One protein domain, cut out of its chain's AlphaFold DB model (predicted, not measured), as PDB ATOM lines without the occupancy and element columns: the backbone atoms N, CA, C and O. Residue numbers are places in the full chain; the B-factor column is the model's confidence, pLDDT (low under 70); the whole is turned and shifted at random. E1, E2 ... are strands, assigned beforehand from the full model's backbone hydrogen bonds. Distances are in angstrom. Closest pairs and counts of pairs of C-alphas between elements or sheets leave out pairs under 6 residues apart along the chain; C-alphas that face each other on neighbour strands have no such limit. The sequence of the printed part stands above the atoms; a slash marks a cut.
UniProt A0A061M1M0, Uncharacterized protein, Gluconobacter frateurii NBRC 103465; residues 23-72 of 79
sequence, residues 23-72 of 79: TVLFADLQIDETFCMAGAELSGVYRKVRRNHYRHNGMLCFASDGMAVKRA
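Overview. This is residues 23 to 72 of the 79 residues of an uncharacterized protein of Gluconobacter frateurii NBRC 103465 (UniProt A0A061M1M0). Six short strands make one antiparallel sheet, strongly twisted and curled into an open roll, with E1, E6 and E2 at one end and E3, E4 and E5 at the other. E2 pairs with E3 over its residues 34 to 35 and with E6 over its residues 35 to 37, a staggered pairing that joins the two halves, and the link at residues 63 to 67 crosses from E5 in the one to E6 in the other. The 50 printed residues hold E1 to E6 along the chain and no named helix; the sheet's order is E1, E6, E2, E3, E4, E5. The class is all strand, with 24 residues in named elements, under half; the whole is compact, radius of gyration of the C-alphas 9.4 A, spans 22 by 20 by 15 A.

Arrangement. E1, residues 23 to 25, is an edge strand, antiparallel to E6, residues 68 to 71; N 24 and O 69 are 2.8 A apart, within hydrogen-bond range. E2, residues 34 to 37, is E6's other antiparallel neighbour, with N 36 and O 70 at 2.9 A. E2 and E3, residues 46 to 50, form a hairpin at 113 degrees between directions, with N 46 and O 35 at 2.8 A. E3 and E4, residues 53 to 56, form a hairpin, with N 55 and O 47 at 2.8 A. E4 and E5, residues 59 to 62, form another, with N 61 and O 54 at 2.8 A. E2 to E5 form a meander, each strand the antiparallel neighbour of the one before. The edge strands E1 and E5 are apart.

Along the chain. E1 begins at C-alpha 23, (-23.377, -51.711, 54.573), and spans 7.0 A. E2 spans 10.5 A, E3 12.3 A, E4 and E5 10.1 A each. E6 spans 10.3 A and ends at C-alpha 71, (-17.002, -55.910, 52.960).

Size, cuts and confidence. The C-alphas farthest apart, of Thr 23 and Gly 58, are 24.9 A apart. The printed part has no cut, no link is long, and no printed residue is under 70 in pLDDT.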
ATOM      1  N   THR A  23     -23.955 -52.921  55.154       92.25
ATOM      2  CA  THR A  23     -23.377 -51.711  54.573       92.25
ATOM      3  C   THR A  23     -22.503 -50.981  55.586       92.25
ATOM      4  O   THR A  23     -22.923 -50.673  56.700       92.25
ATOM      5  N   VAL A  24     -21.296 -50.623  55.162       92.31
ATOM      6  CA  VAL A  24     -20.353 -49.780  55.903       92.31
ATOM      7  C   VAL A  24     -19.945 -48.575  55.054       92.31
ATOM      8  O   VAL A  24     -20.209 -48.525  53.850       92.31
ATOM      9  N   LEU A  25     -19.298 -47.582  55.666       93.06
ATOM     10  CA  LEU A  25     -18.706 -46.480  54.912       93.06
ATOM     11  C   LEU A  25     -17.297 -46.851  54.456       93.06
ATOM     12  O   LEU A  25     -16.538 -47.500  55.179       93.06
ATOM     13  N   PHE A  26     -16.903 -46.369  53.280       92.69
ATOM     14  CA  PHE A  26     -15.555 -46.573  52.753       92.69
ATOM     15  C   PHE A  26     -14.473 -46.106  53.734       92.69
ATOM     16  O   PHE A  26     -13.427 -46.745  53.863       92.69
ATOM     17  N   ALA A  27     -14.714 -45.010  54.459       90.50
ATOM     18  CA  ALA A  27     -13.786 -44.484  55.454       90.50
ATOM     19  C   ALA A  27     -13.469 -45.484  56.587       90.50
ATOM     20  O   ALA A  27     -12.355 -45.433  57.117       90.50
ATOM     21  N   ASP A  28     -14.398 -46.394  56.904       89.25
ATOM     22  CA  ASP A  28     -14.267 -47.408  57.960       89.25
ATOM     23  C   ASP A  28     -13.536 -48.676  57.501       89.25
ATOM     24  O   ASP A  28     -13.126 -49.483  58.338       89.25
ATOM     25  N   LEU A  29     -13.341 -48.853  56.191       90.19
ATOM     26  CA  LEU A  29     -12.527 -49.950  55.682       90.19
ATOM     27  C   LEU A  29     -11.065 -49.779  56.095       90.19
ATOM     28  O   LEU A  29     -10.512 -48.668  56.065       90.19
ATOM     29  N   GLN A  30     -10.413 -50.886  56.416       91.12
ATOM     30  CA  GLN A  30      -8.972 -50.906  56.630       91.12
ATOM     31  C   GLN A  30      -8.225 -50.801  55.297       91.12
ATOM     32  O   GLN A  30      -8.766 -51.058  54.220       91.12
ATOM     33  N   ILE A  31      -6.963 -50.374  55.357       91.81
ATOM     34  CA  ILE A  31      -6.080 -50.496  54.194       91.81
ATOM     35  C   ILE A  31      -5.924 -51.992  53.898       91.81
ATOM     36  O   ILE A  31      -5.852 -52.792  54.824       91.81
ATOM     37  N   ASP A  32      -5.917 -52.339  52.615       90.75
ATOM     38  CA  ASP A  32      -5.886 -53.696  52.068       90.75
ATOM     39  C   ASP A  32      -7.155 -54.534  52.234       90.75
ATOM     40  O   ASP A  32      -7.219 -55.642  51.702       90.75
ATOM     41  N   GLU A  33      -8.204 -53.993  52.858       92.00
ATOM     42  CA  GLU A  33      -9.510 -54.648  52.902       92.00
ATOM     43  C   GLU A  33     -10.168 -54.644  51.509       92.00
ATOM     44  O   GLU A  33     -10.109 -53.653  50.762       92.00
ATOM     45  N   THR A  34     -10.802 -55.764  51.163       92.50
ATOM     46  CA  THR A  34     -11.587 -55.917  49.938       92.50
ATOM     47  C   THR A  34     -13.047 -55.560  50.165       92.50
ATOM     48  O   THR A  34     -13.622 -55.824  51.221       92.50
ATOM     49  N   PHE A  35     -13.669 -54.949  49.163       93.25
ATOM     50  CA  PHE A  35     -15.047 -54.481  49.257       93.25
ATOM     51  C   PHE A  35     -15.747 -54.472  47.899       93.25
ATOM     52  O   PHE A  35     -15.093 -54.434  46.859       93.25
ATOM     53  N   CYS A  36     -17.076 -54.445  47.925       92.94
ATOM     54  CA  CYS A  36     -17.921 -54.163  46.766       92.94
ATOM     55  C   CYS A  36     -18.711 -52.867  46.990       92.94
ATOM     56  O   CYS A  36     -18.917 -52.439  48.132       92.94
ATOM     57  N   MET A  37     -19.186 -52.250  45.906       92.88
ATOM     58  CA  MET A  37     -20.093 -51.104  46.012       92.88
ATOM     59  C   MET A  37     -21.459 -51.573  46.507       92.88
ATOM     60  O   MET A  37     -22.000 -52.553  45.998       92.88
ATOM     61  N   ALA A  38     -22.024 -50.870  47.487       92.44
ATOM     62  CA  ALA A  38     -23.367 -51.177  47.964       92.44
ATOM     63  C   ALA A  38     -24.398 -50.873  46.859       92.44
ATOM     64  O   ALA A  38     -24.392 -49.778  46.298       92.44
ATOM     65  N   GLY A  39     -25.257 -51.844  46.532       89.31
ATOM     66  CA  GLY A  39     -26.222 -51.759  45.427       89.31
ATOM     67  C   GLY A  39     -25.643 -52.034  44.033       89.31
ATOM     68  O   GLY A  39     -26.377 -51.970  43.049       89.31
ATOM     69  N   ALA A  40     -24.346 -52.330  43.932       86.25
ATOM     70  CA  ALA A  40     -23.677 -52.734  42.698       86.25
ATOM     71  C   ALA A  40     -22.638 -53.831  42.988       86.25
ATOM     72  O   ALA A  40     -21.495 -53.795  42.534       86.25
ATOM     73  N   GLU A  41     -23.035 -54.823  43.786       81.56
ATOM     74  CA  GLU A  41     -22.149 -55.864  44.308       81.56
ATOM     75  C   GLU A  41     -21.575 -56.769  43.206       81.56
ATOM     76  O   GLU A  41     -20.499 -57.338  43.371       81.56
ATOM     77  N   LEU A  42     -22.264 -56.850  42.062       80.75
ATOM     78  CA  LEU A  42     -21.836 -57.596  40.877       80.75
ATOM     79  C   LEU A  42     -20.831 -56.829  40.002       80.75
ATOM     80  O   LEU A  42     -20.257 -57.412  39.088       80.75
ATOM     81  N   SER A  43     -20.602 -55.534  40.255       79.19
ATOM     82  CA  SER A  43     -19.704 -54.707  39.435       79.19
ATOM     83  C   SER A  43     -18.219 -54.992  39.660       79.19
ATOM     84  O   SER A  43     -17.389 -54.541  38.870       79.19
ATOM     85  N   GLY A  44     -17.873 -55.723  40.718       85.12
ATOM     86  CA  GLY A  44     -16.512 -56.174  40.978       85.12
ATOM     87  C   GLY A  44     -16.101 -56.055  42.439       85.12
ATOM     88  O   GLY A  44     -16.777 -55.433  43.260       85.12
ATOM     89  N   VAL A  45     -14.950 -56.658  42.735       90.06
ATOM     90  CA  VAL A  45     -14.288 -56.574  44.037       90.06
ATOM     91  C   VAL A  45     -13.139 -55.580  43.940       90.06
ATOM     92  O   VAL A  45     -12.271 -55.673  43.072       90.06
ATOM     93  N   TYR A  46     -13.125 -54.628  44.861       93.25
ATOM     94  CA  TYR A  46     -12.153 -53.549  44.937       93.25
ATOM     95  C   TYR A  46     -11.285 -53.714  46.176       93.25
ATOM     96  O   TYR A  46     -11.700 -54.326  47.158       93.25
ATOM     97  N   ARG A  47     -10.086 -53.126  46.165       93.88
ATOM     98  CA  ARG A  47      -9.181 -53.135  47.325       93.88
ATOM     99  C   ARG A  47      -8.869 -51.723  47.770       93.88
ATOM    100  O   ARG A  47      -8.394 -50.919  46.968       93.88
ATOM    101  N   LYS A  48      -9.086 -51.408  49.045       93.75
ATOM    102  CA  LYS A  48      -8.677 -50.114  49.596       93.75
ATOM    103  C   LYS A  48      -7.159 -50.070  49.713       93.75
ATOM    104  O   LYS A  48      -6.557 -50.967  50.284       93.75
ATOM    105  N   VAL A  49      -6.534 -49.019  49.194       95.25
ATOM    106  CA  VAL A  49      -5.064 -48.882  49.219       95.25
ATOM    107  C   VAL A  49      -4.600 -47.693  50.047       95.25
ATOM    108  O   VAL A  49      -3.486 -47.696  50.558       95.25
ATOM    109  N   ARG A  50      -5.443 -46.663  50.200       93.25
ATOM    110  CA  ARG A  50      -5.195 -45.494  51.060       93.25
ATOM    111  C   ARG A  50      -6.520 -44.946  51.588       93.25
ATOM    112  O   ARG A  50      -7.588 -45.417  51.214       93.25
ATOM    113  N   ARG A  51      -6.452 -43.913  52.437       89.44
ATOM    114  CA  ARG A  51      -7.608 -43.305  53.126       89.44
ATOM    115  C   ARG A  51      -8.846 -43.130  52.235       89.44
ATOM    116  O   ARG A  51      -9.901 -43.601  52.636       89.44
ATOM    117  N   ASN A  52      -8.671 -42.517  51.062       93.12
ATOM    118  CA  ASN A  52      -9.731 -42.166  50.102       93.12
ATOM    119  C   ASN A  52      -9.458 -42.774  48.717       93.12
ATOM    120  O   ASN A  52      -9.873 -42.225  47.707       93.12
ATOM    121  N   HIS A  53      -8.670 -43.853  48.657       95.50
ATOM    122  CA  HIS A  53      -8.301 -44.463  47.384       95.50
ATOM    123  C   HIS A  53      -8.428 -45.975  47.425       95.50
ATOM    124  O   HIS A  53      -8.033 -46.628  48.398       95.50
ATOM    125  N   TYR A  54      -8.909 -46.525  46.320       94.94
ATOM    126  CA  TYR A  54      -8.999 -47.953  46.083       94.94
ATOM    127  C   TYR A  54      -8.412 -48.311  44.724       94.94
ATOM    128  O   TYR A  54      -8.178 -47.444  43.885       94.94
ATOM    129  N   ARG A  55      -8.139 -49.596  44.527       94.19
ATOM    130  CA  ARG A  55      -7.614 -50.142  43.283       94.19
ATOM    131  C   ARG A  55      -8.663 -51.014  42.605       94.19
ATOM    132  O   ARG A  55      -9.340 -51.791  43.277       94.19
ATOM    133  N   HIS A  56      -8.753 -50.893  41.287       89.00
ATOM    134  CA  HIS A  56      -9.618 -51.697  40.426       89.00
ATOM    135  C   HIS A  56      -8.885 -51.964  39.110       89.00
ATOM    136  O   HIS A  56      -8.458 -51.015  38.459       89.00
ATOM    137  N   ASN A  57      -8.695 -53.234  38.738       86.88
ATOM    138  CA  ASN A  57      -8.045 -53.637  37.481       86.88
ATOM    139  C   ASN A  57      -6.721 -52.896  37.209       86.88
ATOM    140  O   ASN A  57      -6.469 -52.393  36.120       86.88
ATOM    141  N   GLY A  58      -5.886 -52.760  38.244       87.19
ATOM    142  CA  GLY A  58      -4.600 -52.055  38.173       87.19
ATOM    143  C   GLY A  58      -4.679 -50.531  38.322       87.19
ATOM    144  O   GLY A  58      -3.690 -49.937  38.760       87.19
ATOM    145  N   MET A  59      -5.837 -49.914  38.076       91.38
ATOM    146  CA  MET A  59      -6.055 -48.469  38.192       91.38
ATOM    147  C   MET A  59      -6.268 -48.025  39.638       91.38
ATOM    148  O   MET A  59      -6.840 -48.751  40.453       91.38
ATOM    149  N   LEU A  60      -5.812 -46.811  39.950       95.25
ATOM    150  CA  LEU A  60      -6.049 -46.140  41.225       95.25
ATOM    151  C   LEU A  60      -7.266 -45.216  41.094       95.25
ATOM    152  O   LEU A  60      -7.275 -44.320  40.257       95.25
ATOM    153  N   CYS A  61      -8.266 -45.415  41.944       94.38
ATOM    154  CA  CYS A  61      -9.513 -44.660  41.953       94.38
ATOM    155  C   CYS A  61      -9.688 -43.914  43.278       94.38
ATOM    156  O   CYS A  61      -9.172 -44.337  44.318       94.38
ATOM    157  N   PHE A  62     -10.446 -42.819  43.241       94.81
ATOM    158  CA  PHE A  62     -10.810 -42.039  44.420       94.81
ATOM    159  C   PHE A  62     -12.177 -42.473  44.961       94.81
ATOM    160  O   PHE A  62     -13.101 -42.724  44.191       94.81
ATOM    161  N   ALA A  63     -12.312 -42.523  46.284       92.50
ATOM    162  CA  ALA A  63     -13.565 -42.772  46.983       92.50
ATOM    163  C   ALA A  63     -13.859 -41.639  47.966       92.50
ATOM    164  O   ALA A  63     -12.998 -41.221  48.743       92.50
ATOM    165  N   SER A  64     -15.107 -41.182  47.962       87.56
ATOM    166  CA  SER A  64     -15.606 -40.212  48.933       87.56
ATOM    167  C   SER A  64     -15.746 -40.849  50.320       87.56
ATOM    168  O   SER A  64     -16.137 -42.008  50.435       87.56
ATOM    169  N   ASP A  65     -15.501 -40.089  51.394       78.94
ATOM    170  CA  ASP A  65     -15.578 -40.608  52.773       78.94
ATOM    171  C   ASP A  65     -16.976 -41.182  53.129       78.94
ATOM    172  O   ASP A  65     -17.068 -42.152  53.879       78.94
ATOM    173  N   GLY A  66     -18.059 -40.636  52.555       86.25
ATOM    174  CA  GLY A  66     -19.450 -41.084  52.770       86.25
ATOM    175  C   GLY A  66     -19.951 -42.173  51.812       86.25
ATOM    176  O   GLY A  66     -21.154 -42.436  51.743       86.25
ATOM    177  N   MET A  67     -19.056 -42.763  51.023       92.44
ATOM    178  CA  MET A  67     -19.391 -43.798  50.054       92.44
ATOM    179  C   MET A  67     -19.798 -45.098  50.756       92.44
ATOM    180  O   MET A  67     -19.079 -45.584  51.628       92.44
ATOM    181  N   ALA A  68     -20.951 -45.649  50.373       93.88
ATOM    182  CA  ALA A  68     -21.491 -46.881  50.933       93.88
ATOM    183  C   ALA A  68     -20.897 -48.103  50.223       93.88
ATOM    184  O   ALA A  68     -20.927 -48.199  48.995       93.88
ATOM    185  N   VAL A  69     -20.363 -49.034  51.002       94.00
ATOM    186  CA  VAL A  69     -19.688 -50.238  50.516       94.00
ATOM    187  C   VAL A  69     -20.061 -51.433  51.384       94.00
ATOM    188  O   VAL A  69     -20.519 -51.270  52.514       94.00
ATOM    189  N   LYS A  70     -19.846 -52.642  50.877       92.56
ATOM    190  CA  LYS A  70     -19.962 -53.884  51.650       92.56
ATOM    191  C   LYS A  70     -18.607 -54.563  51.696       92.56
ATOM    192  O   LYS A  70     -17.901 -54.585  50.687       92.56
ATOM    193  N   ARG A  71     -18.229 -55.110  52.854       91.44
ATOM    194  CA  ARG A  71     -17.002 -55.910  52.960       91.44
ATOM    195  C   ARG A  71     -17.159 -57.140  52.082       91.44
ATOM    196  O   ARG A  71     -18.105 -57.903  52.251       91.44
ATOM    197  N   ALA A  72     -16.242 -57.306  51.145       86.31
ATOM    198  CA  ALA A  72     -16.224 -58.463  50.278       86.31
ATOM    199  C   ALA A  72     -15.242 -59.471  50.871       86.31
ATOM    200  O   ALA A  72     -14.143 -59.061  51.273       86.31
TER     201      ALA A  72